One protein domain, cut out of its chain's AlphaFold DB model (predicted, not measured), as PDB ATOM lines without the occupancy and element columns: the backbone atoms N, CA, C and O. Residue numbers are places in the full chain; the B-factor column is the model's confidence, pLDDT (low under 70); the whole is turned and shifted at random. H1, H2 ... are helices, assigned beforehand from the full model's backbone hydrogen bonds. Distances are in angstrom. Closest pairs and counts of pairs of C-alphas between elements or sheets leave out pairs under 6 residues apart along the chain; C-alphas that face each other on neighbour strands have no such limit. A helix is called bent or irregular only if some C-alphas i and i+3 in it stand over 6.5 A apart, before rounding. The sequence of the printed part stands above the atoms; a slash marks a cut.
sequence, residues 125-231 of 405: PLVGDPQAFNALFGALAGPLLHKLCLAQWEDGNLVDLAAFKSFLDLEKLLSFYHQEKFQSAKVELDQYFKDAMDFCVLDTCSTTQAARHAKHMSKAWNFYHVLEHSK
ATOM      1  N   PRO A 125     189.313 179.688 182.883       93.12
ATOM      2  CA  PRO A 125     189.813 179.164 181.612       93.12
ATOM      3  C   PRO A 125     191.318 179.338 181.388       93.12
ATOM      4  O   PRO A 125     191.891 178.574 180.619       93.12
ATOM      5  N   LEU A 126     191.952 180.299 182.066       92.94
ATOM      6  CA  LEU A 126     193.375 180.616 181.936       92.94
ATOM      7  C   LEU A 126     194.235 179.970 183.033       92.94
ATOM      8  O   LEU A 126     195.464 180.027 182.970       92.94
ATOM      9  N   VAL A 127     193.628 179.368 184.059       93.31
ATOM     10  CA  VAL A 127     194.376 178.675 185.118       93.31
ATOM     11  C   VAL A 127     195.155 177.511 184.504       93.31
ATOM     12  O   VAL A 127     194.605 176.705 183.758       93.31
ATOM     13  N   GLY A 128     196.456 177.447 184.799       90.69
ATOM     14  CA  GLY A 128     197.396 176.535 184.135       90.69
ATOM     15  C   GLY A 128     198.157 177.150 182.952       90.69
ATOM     16  O   GLY A 128     199.122 176.553 182.489       90.69
ATOM     17  N   ASP A 129     197.823 178.377 182.537       91.94
ATOM     18  CA  ASP A 129     198.486 179.096 181.444       91.94
ATOM     19  C   ASP A 129     199.309 180.304 181.946       91.94
ATOM     20  O   ASP A 129     198.814 181.435 181.988       91.94
ATOM     21  N   PRO A 130     200.589 180.113 182.318       92.44
ATOM     22  CA  PRO A 130     201.412 181.195 182.865       92.44
ATOM     23  C   PRO A 130     201.663 182.325 181.854       92.44
ATOM     24  O   PRO A 130     201.858 183.477 182.240       92.44
ATOM     25  N   GLN A 131     201.632 182.027 180.550       90.12
ATOM     26  CA  GLN A 131     201.825 183.040 179.512       90.12
ATOM     27  C   GLN A 131     200.647 184.018 179.460       90.12
ATOM     28  O   GLN A 131     200.866 185.211 179.255       90.12
ATOM     29  N   ALA A 132     199.419 183.541 179.706       90.50
ATOM     30  CA  ALA A 132     198.235 184.394 179.795       90.50
ATOM     31  C   ALA A 132     198.351 185.414 180.931       90.50
ATOM     32  O   ALA A 132     198.183 186.614 180.719       90.50
ATOM     33  N   PHE A 133     198.722 184.949 182.124       93.75
ATOM     34  CA  PHE A 133     198.887 185.817 183.286       93.75
ATOM     35  C   PHE A 133     200.031 186.822 183.105       93.75
ATOM     36  O   PHE A 133     199.880 187.991 183.458       93.75
ATOM     37  N   ASN A 134     201.146 186.412 182.495       91.44
ATOM     38  CA  ASN A 134     202.251 187.321 182.184       91.44
ATOM     39  C   ASN A 134     201.850 188.415 181.188       91.44
ATOM     40  O   ASN A 134     202.244 189.569 181.360       91.44
ATOM     41  N   ALA A 135     201.060 188.080 180.167       86.62
ATOM     42  CA  ALA A 135     200.592 189.054 179.189       86.62
ATOM     43  C   ALA A 135     199.596 190.056 179.792       86.62
ATOM     44  O   ALA A 135     199.685 191.252 179.517       86.62
ATOM     45  N   LEU A 136     198.683 189.584 180.648       88.56
ATOM     46  CA  LEU A 136     197.650 190.418 181.267       88.56
ATOM     47  C   LEU A 136     198.199 191.290 182.408       88.56
ATOM     48  O   LEU A 136     197.862 192.471 182.503       88.56
ATOM     49  N   PHE A 137     199.070 190.739 183.259       91.12
ATOM     50  CA  PHE A 137     199.478 191.376 184.520       91.12
ATOM     51  C   PHE A 137     200.966 191.755 184.579       91.12
ATOM     52  O   PHE A 137     201.390 192.463 185.489       91.12
ATOM     53  N   GLY A 138     201.758 191.369 183.577       89.00
ATOM     54  CA  GLY A 138     203.191 191.658 183.493       89.00
ATOM     55  C   GLY A 138     204.071 190.628 184.206       89.00
ATOM     56  O   GLY A 138     203.594 189.762 184.929       89.00
ATOM     57  N   ALA A 139     205.388 190.742 184.011       89.50
ATOM     58  CA  ALA A 139     206.363 189.732 184.439       89.50
ATOM     59  C   ALA A 139     206.517 189.571 185.963       89.50
ATOM     60  O   ALA A 139     206.983 188.528 186.405       89.50
ATOM     61  N   LEU A 140     206.143 190.585 186.755       88.50
ATOM     62  CA  LEU A 140     206.232 190.530 188.219       88.50
ATOM     63  C   LEU A 140     204.939 190.001 188.854       88.50
ATOM     64  O   LEU A 140     204.981 189.052 189.628       88.50
ATOM     65  N   ALA A 141     203.783 190.588 188.528       92.81
ATOM     66  CA  ALA A 141     202.502 190.176 189.110       92.81
ATOM     67  C   ALA A 141     201.926 188.908 188.455       92.81
ATOM     68  O   ALA A 141     201.274 188.115 189.127       92.81
ATOM     69  N   GLY A 142     202.178 188.691 187.161       94.75
ATOM     70  CA  GLY A 142     201.651 187.561 186.392       94.75
ATOM     71  C   GLY A 142     201.975 186.191 186.994       94.75
ATOM     72  O   GLY A 142     201.034 185.446 187.279       94.75
ATOM     73  N   PRO A 143     203.253 185.854 187.257       95.44
ATOM     74  CA  PRO A 143     203.614 184.551 187.813       95.44
ATOM     75  C   PRO A 143     202.994 184.306 189.193       95.44
ATOM     76  O   PRO A 143     202.473 183.222 189.450       95.44
ATOM     77  N   LEU A 144     202.983 185.331 190.054       96.25
ATOM     78  CA  LEU A 144     202.366 185.255 191.377       96.25
ATOM     79  C   LEU A 144     200.859 184.980 191.278       96.25
ATOM     80  O   LEU A 144     200.358 184.032 191.880       96.25
ATOM     81  N   LEU A 145     200.134 185.782 190.493       97.44
ATOM     82  CA  LEU A 145     198.685 185.637 190.339       97.44
ATOM     83  C   LEU A 145     198.313 184.294 189.705       97.44
ATOM     84  O   LEU A 145     197.327 183.684 190.117       97.44
ATOM     85  N   HIS A 146     199.116 183.801 188.757       97.50
ATOM     86  CA  HIS A 146     198.938 182.473 188.166       97.50
ATOM     87  C   HIS A 146     199.009 181.377 189.228       97.50
ATOM     88  O   HIS A 146     198.119 180.530 189.292       97.50
ATOM     89  N   LYS A 147     200.028 181.418 190.092       97.19
ATOM     90  CA  LYS A 147     200.235 180.414 191.141       97.19
ATOM     91  C   LYS A 147     199.187 180.460 192.237       97.19
ATOM     92  O   LYS A 147     198.733 179.404 192.662       97.19
ATOM     93  N   LEU A 148     198.752 181.650 192.647       97.56
ATOM     94  CA  LEU A 148     197.656 181.792 193.609       97.56
ATOM     95  C   LEU A 148     196.340 181.238 193.046       97.56
ATOM     96  O   LEU A 148     195.644 180.490 193.733       97.56
ATOM     97  N   CYS A 149     196.027 181.532 191.779       97.19
ATOM     98  CA  CYS A 149     194.845 180.977 191.118       97.19
ATOM     99  C   CYS A 149     194.941 179.453 190.943       97.19
ATOM    100  O   CYS A 149     193.950 178.753 191.133       97.19
ATOM    101  N   LEU A 150     196.125 178.933 190.603       96.88
ATOM    102  CA  LEU A 150     196.356 177.497 190.464       96.88
ATOM    103  C   LEU A 150     196.209 176.769 191.804       96.88
ATOM    104  O   LEU A 150     195.502 175.772 191.859       96.88
ATOM    105  N   ALA A 151     196.786 177.300 192.883       96.19
ATOM    106  CA  ALA A 151     196.650 176.737 194.226       96.19
ATOM    107  C   ALA A 151     195.185 176.719 194.701       96.19
ATOM    108  O   ALA A 151     194.722 175.733 195.270       96.19
ATOM    109  N   GLN A 152     194.421 177.783 194.420       95.50
ATOM    110  CA  GLN A 152     192.978 177.819 194.688       95.50
ATOM    111  C   GLN A 152     192.233 176.704 193.934       95.50
ATOM    112  O   GLN A 152     191.366 176.050 194.513       95.50
ATOM    113  N   TRP A 153     192.591 176.490 192.666       93.94
ATOM    114  CA  TRP A 153     191.986 175.480 191.803       93.94
ATOM    115  C   TRP A 153     192.350 174.045 192.213       93.94
ATOM    116  O   TRP A 153     191.482 173.177 192.229       93.94
ATOM    117  N   GLU A 154     193.606 173.800 192.595       93.62
ATOM    118  CA  GLU A 154     194.095 172.510 193.112       93.62
ATOM    119  C   GLU A 154     193.434 172.128 194.448       93.62
ATOM    120  O   GLU A 154     193.201 170.951 194.706       93.62
ATOM    121  N   ASP A 155     193.044 173.123 195.249       93.00
ATOM    122  CA  ASP A 155     192.228 172.976 196.464       93.00
ATOM    123  C   ASP A 155     190.723 172.755 196.165       93.00
ATOM    124  O   ASP A 155     189.882 172.763 197.060       93.00
ATOM    125  N   GLY A 156     190.349 172.573 194.894       91.88
ATOM    126  CA  GLY A 156     188.985 172.253 194.466       91.88
ATOM    127  C   GLY A 156     188.037 173.450 194.368       91.88
ATOM    128  O   GLY A 156     186.836 173.259 194.176       91.88
ATOM    129  N   ASN A 157     188.548 174.680 194.472       94.50
ATOM    130  CA  ASN A 157     187.743 175.895 194.435       94.50
ATOM    131  C   ASN A 157     187.974 176.683 193.136       94.50
ATOM    132  O   ASN A 157     189.108 176.930 192.732       94.50
ATOM    133  N   LEU A 158     186.898 177.141 192.493       94.62
ATOM    134  CA  LEU A 158     187.013 178.086 191.377       94.62
ATOM    135  C   LEU A 158     187.418 179.475 191.890       94.62
ATOM    136  O   LEU A 158     187.100 179.860 193.017       94.62
ATOM    137  N   VAL A 159     188.115 180.233 191.048       96.06
ATOM    138  CA  VAL A 159     188.482 181.622 191.324       96.06
ATOM    139  C   VAL A 159     187.365 182.528 190.811       96.06
ATOM    140  O   VAL A 159     187.208 182.694 189.603       96.06
ATOM    141  N   ASP A 160     186.585 183.109 191.719       95.31
ATOM    142  CA  ASP A 160     185.656 184.194 191.398       95.31
ATOM    143  C   ASP A 160     186.334 185.574 191.548       95.31
ATOM    144  O   ASP A 160     187.514 185.684 191.898       95.31
ATOM    145  N   LEU A 161     185.596 186.658 191.274       94.00
ATOM    146  CA  LEU A 161     186.137 188.017 191.405       94.00
ATOM    147  C   LEU A 161     186.531 188.370 192.846       94.00
ATOM    148  O   LEU A 161     187.466 189.147 193.038       94.00
ATOM    149  N   ALA A 162     185.853 187.817 193.855       94.69
ATOM    150  CA  ALA A 162     186.152 188.098 195.257       94.69
ATOM    151  C   ALA A 162     187.456 187.413 195.696       94.69
ATOM    152  O   ALA A 162     188.313 188.048 196.316       94.69
ATOM    153  N   ALA A 163     187.640 186.149 195.313       95.56
ATOM    154  CA  ALA A 163     188.882 185.413 195.487       95.56
ATOM    155  C   ALA A 163     190.027 186.121 194.756       95.56
ATOM    156  O   ALA A 163     191.054 186.409 195.370       95.56
ATOM    157  N   PHE A 164     189.824 186.506 193.492       96.81
ATOM    158  CA  PHE A 164     190.838 187.228 192.729       96.81
ATOM    159  C   PHE A 164     191.233 188.553 193.389       96.81
ATOM    160  O   PHE A 164     192.421 188.824 193.535       96.81
ATOM    161  N   LYS A 165     190.264 189.345 193.874       96.88
ATOM    162  CA  LYS A 165     190.528 190.582 194.631       96.88
ATOM    163  C   LYS A 165     191.429 190.338 195.837       96.88
ATOM    164  O   LYS A 165     192.318 191.137 196.107       96.88
ATOM    165  N   SER A 166     191.212 189.237 196.559       96.25
ATOM    166  CA  SER A 166     192.025 188.900 197.732       96.25
ATOM    167  C   SER A 166     193.492 188.634 197.382       96.25
ATOM    168  O   SER A 166     194.363 188.888 198.205       96.25
ATOM    169  N   PHE A 167     193.791 188.202 196.152       96.38
ATOM    170  CA  PHE A 167     195.162 188.032 195.658       96.38
ATOM    171  C   PHE A 167     195.852 189.362 195.323       96.38
ATOM    172  O   PHE A 167     197.062 189.391 195.117       96.38
ATOM    173  N   LEU A 168     195.097 190.463 195.263       95.44
ATOM    174  CA  LEU A 168     195.615 191.803 194.982       95.44
ATOM    175  C   LEU A 168     195.886 192.618 196.249       95.44
ATOM    176  O   LEU A 168     196.344 193.751 196.140       95.44
ATOM    177  N   ASP A 169     195.556 192.084 197.423       92.06
ATOM    178  CA  ASP A 169     195.695 192.765 198.706       92.06
ATOM    179  C   ASP A 169     196.992 192.329 199.401       92.06
ATOM    180  O   ASP A 169     197.213 191.144 199.659       92.06
ATOM    181  N   LEU A 170     197.853 193.296 199.721       90.12
ATOM    182  CA  LEU A 170     199.149 193.052 200.346       90.12
ATOM    183  C   LEU A 170     199.047 192.317 201.692       90.12
ATOM    184  O   LEU A 170     199.842 191.413 201.951       90.12
ATOM    185  N   GLU A 171     198.078 192.662 202.541       88.25
ATOM    186  CA  GLU A 171     197.905 192.007 203.843       88.25
ATOM    187  C   GLU A 171     197.473 190.549 203.662       88.25
ATOM    188  O   GLU A 171     197.937 189.646 204.368       88.25
ATOM    189  N   LYS A 172     196.624 190.295 202.661       92.19
ATOM    190  CA  LYS A 172     196.209 188.936 202.304       92.19
ATOM    191  C   LYS A 172     197.365 188.123 201.741       92.19
ATOM    192  O   LYS A 172     197.534 186.986 202.180       92.19
ATOM    193  N   LEU A 173     198.196 188.700 200.874       91.50
ATOM    194  CA  LEU A 173     199.399 188.043 200.352       91.50
ATOM    195  C   LEU A 173     200.348 187.597 201.473       91.50
ATOM    196  O   LEU A 173     200.820 186.461 201.448       91.50
ATOM    197  N   LEU A 174     200.572 188.443 202.485       87.81
ATOM    198  CA  LEU A 174     201.354 188.072 203.673       87.81
ATOM    199  C   LEU A 174     200.700 186.914 204.438       87.81
ATOM    200  O   LEU A 174     201.376 185.976 204.851       87.81
ATOM    201  N   SER A 175     199.371 186.927 204.580       90.12
ATOM    202  CA  SER A 175     198.655 185.830 205.239       90.12
ATOM    203  C   SER A 175     198.729 184.507 204.462       90.12
ATOM    204  O   SER A 175     198.820 183.446 205.078       90.12
ATOM    205  N   PHE A 176     198.730 184.547 203.123       91.88
ATOM    206  CA  PHE A 176     198.814 183.352 202.275       91.88
ATOM    207  C   PHE A 176     200.159 182.646 202.405       91.88
ATOM    208  O   PHE A 176     200.207 181.422 202.313       91.88
ATOM    209  N   TYR A 177     201.225 183.383 202.719       85.75
ATOM    210  CA  TYR A 177     202.544 182.811 202.983       85.75
ATOM    211  C   TYR A 177     202.528 181.735 204.083       85.75
ATOM    212  O   TYR A 177     203.284 180.761 204.041       85.75
ATOM    213  N   HIS A 178     201.633 181.883 205.060       87.50
ATOM    214  CA  HIS A 178     201.516 180.978 206.200       87.50
ATOM    215  C   HIS A 178     200.436 179.900 206.032       87.50
ATOM    216  O   HIS A 178     200.337 179.012 206.875       87.50
ATOM    217  N   GLN A 179     199.642 179.938 204.961       91.38
ATOM    218  CA  GLN A 179     198.559 178.980 204.731       91.38
ATOM    219  C   GLN A 179     199.056 177.764 203.941       91.38
ATOM    220  O   GLN A 179     199.690 177.912 202.897       91.38
ATOM    221  N   GLU A 180     198.723 176.552 204.402       89.75
ATOM    222  CA  GLU A 180     199.101 175.299 203.721       89.75
ATOM    223  C   GLU A 180     198.571 175.239 202.284       89.75
ATOM    224  O   GLU A 180     199.296 174.855 201.370       89.75
ATOM    225  N   LYS A 181     197.347 175.733 202.069       92.88
ATOM    226  CA  LYS A 181     196.707 175.834 200.753       92.88
ATOM    227  C   LYS A 181     197.588 176.491 199.684       92.88
ATOM    228  O   LYS A 181     197.563 176.080 198.533       92.88
ATOM    229  N   PHE A 182     198.368 177.507 200.052       93.00
ATOM    230  CA  PHE A 182     199.190 178.280 199.115       93.00
ATOM    231  C   PHE A 182     200.668 177.877 199.149       93.00
ATOM    232  O   PHE A 182     201.534 178.620 198.687       93.00
ATOM    233  N   GLN A 183     200.981 176.680 199.655       91.56
ATOM    234  CA  GLN A 183     202.355 176.186 199.725       91.56
ATOM    235  C   GLN A 183     203.042 176.134 198.351       91.56
ATOM    236  O   GLN A 183     204.230 176.446 198.259       91.56
ATOM    237  N   SER A 184     202.303 175.812 197.284       90.62
ATOM    238  CA  SER A 184     202.813 175.772 195.905       90.62
ATOM    239  C   SER A 184     203.121 177.153 195.305       90.62
ATOM    240  O   SER A 184     203.816 177.213 194.292       90.62
ATOM    241  N   ALA A 185     202.652 178.242 195.929       93.62
ATOM    242  CA  ALA A 185     202.879 179.627 195.509       93.62
ATOM    243  C   ALA A 185     203.957 180.351 196.341       93.62
ATOM    244  O   ALA A 185     204.234 181.526 196.100       93.62
ATOM    245  N   LYS A 186     204.566 179.682 197.336       92.69
ATOM    246  CA  LYS A 186     205.539 180.309 198.252       92.69
ATOM    247  C   LYS A 186     206.757 180.885 197.537       92.69
ATOM    248  O   LYS A 186     207.185 181.978 197.881       92.69
ATOM    249  N   VAL A 187     207.275 180.181 196.532       92.69
ATOM    250  CA  VAL A 187     208.451 180.627 195.768       92.69
ATOM    251  C   VAL A 187     208.152 181.932 195.033       92.69
ATOM    252  O   VAL A 187     208.948 182.865 195.070       92.69
ATOM    253  N   GLU A 188     206.988 182.032 194.395       94.38
ATOM    254  CA  GLU A 188     206.565 183.236 193.686       94.38
ATOM    255  C   GLU A 188     206.184 184.376 194.637       94.38
ATOM    256  O   GLU A 188     206.427 185.536 194.307       94.38
ATOM    257  N   LEU A 189     205.650 184.070 195.825       92.31
ATOM    258  CA  LEU A 189     205.448 185.052 196.897       92.31
ATOM    259  C   LEU A 189     206.784 185.630 197.380       92.31
ATOM    260  O   LEU A 189     206.934 186.850 197.414       92.31
ATOM    261  N   ASP A 190     207.766 184.778 197.692       90.81
ATOM    262  CA  ASP A 190     209.111 185.197 198.104       90.81
ATOM    263  C   ASP A 190     209.771 186.067 197.028       90.81
ATOM    264  O   ASP A 190     210.294 187.144 197.321       90.81
ATOM    265  N   GLN A 191     209.702 185.631 195.765       91.19
ATOM    266  CA  GLN A 191     210.257 186.377 194.640       91.19
ATOM    267  C   GLN A 191     209.561 187.731 194.466       91.19
ATOM    268  O   GLN A 191     210.232 188.741 194.268       91.19
ATOM    269  N   TYR A 192     208.231 187.784 194.584       92.00
ATOM    270  CA  TYR A 192     207.482 189.034 194.505       92.00
ATOM    271  C   TYR A 192     207.851 189.990 195.644       92.00
ATOM    272  O   TYR A 192     208.128 191.161 195.390       92.00
ATOM    273  N   PHE A 193     207.906 189.521 196.894       89.31
ATOM    274  CA  PHE A 193     208.300 190.369 198.021       89.31
ATOM    275  C   PHE A 193     209.739 190.875 197.882       89.31
ATOM    276  O   PHE A 193     210.012 192.046 198.148       89.31
ATOM    277  N   LYS A 194     210.653 190.048 197.376       87.25
ATOM    278  CA  LYS A 194     212.027 190.470 197.116       87.25
ATOM    279  C   LYS A 194     212.112 191.499 195.986       87.25
ATOM    280  O   LYS A 194     212.672 192.570 196.188       87.25
ATOM    281  N   ASP A 195     211.536 191.207 194.823       86.56
ATOM    282  CA  ASP A 195     211.734 192.010 193.609       86.56
ATOM    283  C   ASP A 195     210.844 193.255 193.549       86.56
ATOM    284  O   ASP A 195     211.261 194.295 193.040       86.56
ATOM    285  N   ALA A 196     209.603 193.162 194.033       83.00
ATOM    286  CA  ALA A 196     208.641 194.263 193.989       83.00
ATOM    287  C   ALA A 196     208.711 195.144 195.243       83.00
ATOM    288  O   ALA A 196     208.420 196.341 195.175       83.00
ATOM    289  N   MET A 197     209.087 194.569 196.392       80.12
ATOM    290  CA  MET A 197     209.030 195.257 197.687       80.12
ATOM    291  C   MET A 197     210.411 195.536 198.292       80.12
ATOM    292  O   MET A 197     210.489 196.423 199.143       80.12
ATOM    293  N   ASP A 198     211.482 194.905 197.783       74.12
ATOM    294  CA  ASP A 198     212.884 195.063 198.221       74.12
ATOM    295  C   ASP A 198     213.107 194.619 199.677       74.12
ATOM    296  O   ASP A 198     213.696 195.335 200.487       74.12
ATOM    297  N   PHE A 199     212.532 193.470 200.058       69.12
ATOM    298  CA  PHE A 199     212.471 193.066 201.464       69.12
ATOM    299  C   PHE A 199     212.288 191.550 201.703       69.12
ATOM    300  O   PHE A 199     211.758 190.828 200.862       69.12
ATOM    301  N   CYS A 200     212.707 191.090 202.895       58.66
ATOM    302  CA  CYS A 200     212.500 189.740 203.439       58.66
ATOM    303  C   CYS A 200     211.405 189.731 204.532       58.66
ATOM    304  O   CYS A 200     211.732 190.019 205.675       58.66
ATOM    305  N   VAL A 201     210.155 189.408 204.165       56.62
ATOM    306  CA  VAL A 201     208.915 188.989 204.901       56.62
ATOM    307  C   VAL A 201     208.606 189.455 206.365       56.62
ATOM    308  O   VAL A 201     207.467 189.328 206.794       56.62
ATOM    309  N   LEU A 202     209.496 190.097 207.133       52.66
ATOM    310  CA  LEU A 202     209.356 190.364 208.577       52.66
ATOM    311  C   LEU A 202     209.027 191.794 209.086       52.66
ATOM    312  O   LEU A 202     208.886 191.945 210.295       52.66
ATOM    313  N   ASP A 203     208.858 192.824 208.255       52.97
ATOM    314  CA  ASP A 203     208.502 194.185 208.682       52.97
ATOM    315  C   ASP A 203     207.094 194.585 208.221       52.97
ATOM    316  O   ASP A 203     206.733 194.481 207.047       52.97
ATOM    317  N   THR A 204     206.297 195.057 209.179       56.00
ATOM    318  CA  THR A 204     204.940 195.589 209.002       56.00
ATOM    319  C   THR A 204     204.871 196.668 207.915       56.00
ATOM    320  O   THR A 204     205.732 197.545 207.859       56.00
ATOM    321  N   CYS A 205     203.814 196.623 207.089       62.25
ATOM    322  CA  CYS A 205     203.582 197.472 205.913       62.25
ATOM    323  C   CYS A 205     203.882 198.965 206.138       62.25
ATOM    324  O   CYS A 205     203.062 199.715 206.667       62.25
ATOM    325  N   SER A 206     205.030 199.425 205.644       73.75
ATOM    326  CA  SER A 206     205.316 200.853 205.499       73.75
ATOM    327  C   SER A 206     204.498 201.469 204.354       73.75
ATOM    328  O   SER A 206     204.136 200.805 203.380       73.75
ATOM    329  N   THR A 207     204.251 202.778 204.411       76.06
ATOM    330  CA  THR A 207     203.583 203.526 203.325       76.06
ATOM    331  C   THR A 207     204.322 203.402 201.986       76.06
ATOM    332  O   THR A 207     203.693 203.309 200.933       76.06
ATOM    333  N   THR A 208     205.656 203.320 202.015       81.94
ATOM    334  CA  THR A 208     206.506 203.079 200.837       81.94
ATOM    335  C   THR A 208     206.219 201.722 200.191       81.94
ATOM    336  O   THR A 208     206.134 201.621 198.968       81.94
ATOM    337  N   GLN A 209     206.046 200.677 200.999       80.88
ATOM    338  CA  GLN A 209     205.730 199.328 200.530       80.88
ATOM    339  C   GLN A 209     204.336 199.274 199.908       80.88
ATOM    340  O   GLN A 209     204.195 198.787 198.788       80.88
ATOM    341  N   ALA A 210     203.326 199.849 200.564       84.50
ATOM    342  CA  ALA A 210     201.979 199.936 200.001       84.50
ATOM    343  C   ALA A 210     201.977 200.637 198.627       84.50
ATOM    344  O   ALA A 210     201.346 200.159 197.685       84.50
ATOM    345  N   ALA A 211     202.755 201.715 198.475       85.88
ATOM    346  CA  ALA A 211     202.900 202.417 197.201       85.88
ATOM    347  C   ALA A 211     203.596 201.568 196.116       85.88
ATOM    348  O   ALA A 211     203.167 201.572 194.958       85.88
ATOM    349  N   ARG A 212     204.647 200.811 196.469       88.88
ATOM    350  CA  ARG A 212     205.317 199.877 195.542       88.88
ATOM    351  C   ARG A 212     204.378 198.752 195.113       88.88
ATOM    352  O   ARG A 212     204.232 198.507 193.917       88.88
ATOM    353  N   HIS A 213     203.685 198.133 196.062       91.94
ATOM    354  CA  HIS A 213     202.699 197.095 195.788       91.94
ATOM    355  C   HIS A 213     201.602 197.594 194.841       91.94
ATOM    356  O   HIS A 213     201.373 196.983 193.796       91.94
ATOM    357  N   ALA A 214     200.999 198.751 195.140       90.25
ATOM    358  CA  ALA A 214     199.981 199.369 194.293       90.25
ATOM    359  C   ALA A 214     200.493 199.622 192.867       90.25
ATOM    360  O   ALA A 214     199.791 199.344 191.896       90.25
ATOM    361  N   LYS A 215     201.746 200.073 192.714       91.44
ATOM    362  CA  LYS A 215     202.380 200.242 191.401       91.44
ATOM    363  C   LYS A 215     202.475 198.911 190.649       91.44
ATOM    364  O   LYS A 215     202.075 198.842 189.488       91.44
ATOM    365  N   HIS A 216     202.981 197.858 191.287       90.88
ATOM    366  CA  HIS A 216     203.196 196.558 190.645       90.88
ATOM    367  C   HIS A 216     201.898 195.782 190.374       90.88
ATOM    368  O   HIS A 216     201.833 195.059 189.384       90.88
ATOM    369  N   MET A 217     200.859 195.972 191.194       93.31
ATOM    370  CA  MET A 217     199.530 195.368 191.010       93.31
ATOM    371  C   MET A 217     198.555 196.240 190.210       93.31
ATOM    372  O   MET A 217     197.436 195.809 189.951       93.31
ATOM    373  N   SER A 218     198.954 197.440 189.780       90.75
ATOM    374  CA  SER A 218     198.071 198.407 189.106       90.75
ATOM    375  C   SER A 218     197.303 197.818 187.915       90.75
ATOM    376  O   SER A 218     196.094 198.008 187.808       90.75
ATOM    377  N   LYS A 219     197.960 197.022 187.059       89.62
ATOM    378  CA  LYS A 219     197.302 196.327 185.935       89.62
ATOM    379  C   LYS A 219     196.238 195.326 186.393       89.62
ATOM    380  O   LYS A 219     195.167 195.257 185.798       89.62
ATOM    381  N   ALA A 220     196.525 194.559 187.443       92.38
ATOM    382  CA  ALA A 220     195.603 193.565 187.982       92.38
ATOM    383  C   ALA A 220     194.418 194.218 188.718       92.38
ATOM    384  O   ALA A 220     193.289 193.743 188.606       92.38
ATOM    385  N   TRP A 221     194.647 195.352 189.385       93.44
ATOM    386  CA  TRP A 221     193.583 196.186 189.950       93.44
ATOM    387  C   TRP A 221     192.688 196.784 188.864       93.44
ATOM    388  O   TRP A 221     191.466 196.682 188.962       93.44
ATOM    389  N   ASN A 222     193.270 197.330 187.791       88.75
ATOM    390  CA  ASN A 222     192.502 197.821 186.645       88.75
ATOM    391  C   ASN A 222     191.648 196.705 186.025       88.75
ATOM    392  O   ASN A 222     190.468 196.920 185.756       88.75
ATOM    393  N   PHE A 223     192.205 195.499 185.865       88.62
ATOM    394  CA  PHE A 223     191.456 194.321 185.420       88.62
ATOM    395  C   PHE A 223     190.257 194.019 186.318       88.62
ATOM    396  O   PHE A 223     189.130 193.928 185.827       88.62
ATOM    397  N   TYR A 224     190.493 193.896 187.626       92.50
ATOM    398  CA  TYR A 224     189.437 193.637 188.599       92.50
ATOM    399  C   TYR A 224     188.326 194.685 188.497       92.50
ATOM    400  O   TYR A 224     187.155 194.324 188.387       92.50
ATOM    401  N   HIS A 225     188.676 195.972 188.446       90.31
ATOM    402  CA  HIS A 225     187.688 197.041 188.362       90.31
ATOM    403  C   HIS A 225     186.890 197.004 187.055       90.31
ATOM    404  O   HIS A 225     185.666 197.097 187.110       90.31
ATOM    405  N   VAL A 226     187.528 196.822 185.894       87.75
ATOM    406  CA  VAL A 226     186.812 196.721 184.604       87.75
ATOM    407  C   VAL A 226     185.776 195.592 184.641       87.75
ATOM    408  O   VAL A 226     184.635 195.767 184.206       87.75
ATOM    409  N   LEU A 227     186.147 194.443 185.206       90.00
ATOM    410  CA  LEU A 227     185.262 193.292 185.322       90.00
ATOM    411  C   LEU A 227     184.146 193.486 186.354       90.00
ATOM    412  O   LEU A 227     182.983 193.223 186.045       90.00
ATOM    413  N   GLU A 228     184.473 193.992 187.542       90.00
ATOM    414  CA  GLU A 228     183.520 194.263 188.622       90.00
ATOM    415  C   GLU A 228     182.419 195.230 188.162       90.00
ATOM    416  O   GLU A 228     181.229 194.964 188.355       90.00
ATOM    417  N   HIS A 229     182.793 196.310 187.469       85.81
ATOM    418  CA  HIS A 229     181.835 197.288 186.952       85.81
ATOM    419  C   HIS A 229     180.951 196.714 185.835       85.81
ATOM    420  O   HIS A 229     179.802 197.137 185.683       85.81
ATOM    421  N   SER A 230     181.454 195.742 185.065       85.38
ATOM    422  CA  SER A 230     180.707 195.146 183.952       85.38
ATOM    423  C   SER A 230     179.513 194.299 184.407       85.38
ATOM    424  O   SER A 230     178.504 194.241 183.698       85.38
ATOM    425  N   LYS A 231     179.616 193.653 185.581       85.69
ATOM    426  CA  LYS A 231     178.673 192.630 186.078       85.69
ATOM    427  C   LYS A 231     178.453 191.460 185.100       85.69
ATOM    428  O   LYS A 231     177.378 190.872 185.077       85.69
TER     429      LYS A 231
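This is residues 125 to 231 of the 405 residues of an uncharacterized protein of Pseudomonas sp. OV081 (UniProt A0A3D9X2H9). Two helices, H1 and H4, pack side by side and run opposite ways as the core, and the bent helix H5 crosses one end of this pair, its first arm at the last residues of H4 and its second arm at the place where H1 folds back on itself. Two short helices complete the body: H3 packs on the first half of H4, and H2 packs on the second arm of H5. The printed part has 107 residues with five named helices, in the order H1, H2, H3, H4, H5, and no named strand, and the class is all helix. The whole is compact, with a radius of gyration of the C-alphas of 13.1 A, and its rounded outline spans 35 by 30 by 23 A.

H1, the longest helix by residues, takes residues 130 to 154, from C-alpha 130 at (201.412, 181.195, 182.865) to C-alpha 154 at (194.095, 172.510, 193.112). It has a kink of 137 degrees near residue 137 and is irregular, with C-alphas 136 and 139 9.3 A apart; its first and last C-alphas are 15.3 A apart. H4, residues 180 to 197, is 23.1 A long; it has a kink of 57 degrees near residue 187 and is irregular, with C-alphas 181 and 184 7.8 A apart. H5, residues 207 to 230, was assigned as one helix by its hydrogen bonds but is bent, with C-alphas 216 and 219 7.5 A apart. Its arm H5a, residues 207 to 216, is 14.5 A long, and its arm H5b, residues 219 to 230, is 16.8 A long and ends with C-alpha 230 at (180.707, 195.146, 183.952). H2 takes residues 161 to 166 and H3 residues 170 to 177.

H1 and H4 touch, with 21 pairs of C-alphas within 8 A, the closest being those of Lys 147 and Ala 185 at 5.2 A; they stand at a shallow tilt of 22 degrees, opposite ways. H1 touches H5b with residues 136 to 141 alone, the closest C-alphas being those of Phe 137 and Lys 219 at 5.6 A, at a steep tilt of 69 degrees, only just short of about perpendicular. H4 touches H5a with residues 196 and 197 alone; the closest C-alphas are those of Met 197 and Gln 209, 6.0 A apart, and the lines are about perpendicular at 77 degrees. H5a and H5b are only just about perpendicular to each other, at 72 degrees. H3 touches residues 182 to 189 of H4 at a steep tilt of 48 degrees, opposite ways, with the closest C-alphas, those of Phe 176 and Phe 182, 6.0 A apart. H2 touches H5b, the closest C-alphas being those of Lys 165 and Tyr 224 at 6.8 A, at a shallow tilt of 33 degrees, only just short of steep, opposite ways. Among the pairs that stay apart are H1 and H3, and H4 and H5b. The helix packing is part aligned, part crossed, with 2 of 5 touching pairs at a shallow tilt. Each O i to N i+4 pair is within hydrogen-bond range in H2, H3, H5a and H5b, against 16 of 21 in H1 and 10 of 14 in H4.

The two C-alphas farthest apart, those of Cys 200 and Lys 231, are 38.1 A apart, while the first and last printed C-alphas, those of Pro 125 and Lys 231, are 18.0 A apart. The printed part has no cut. The links from H2 to H3 and from H3 to H4 are tight, those from H1 to H2 and from H4 to H5a are short, and no link is long. The mean pLDDT of the printed part is 88.8; residues 199 to 205, in the link between H4 and H5a, are under 70.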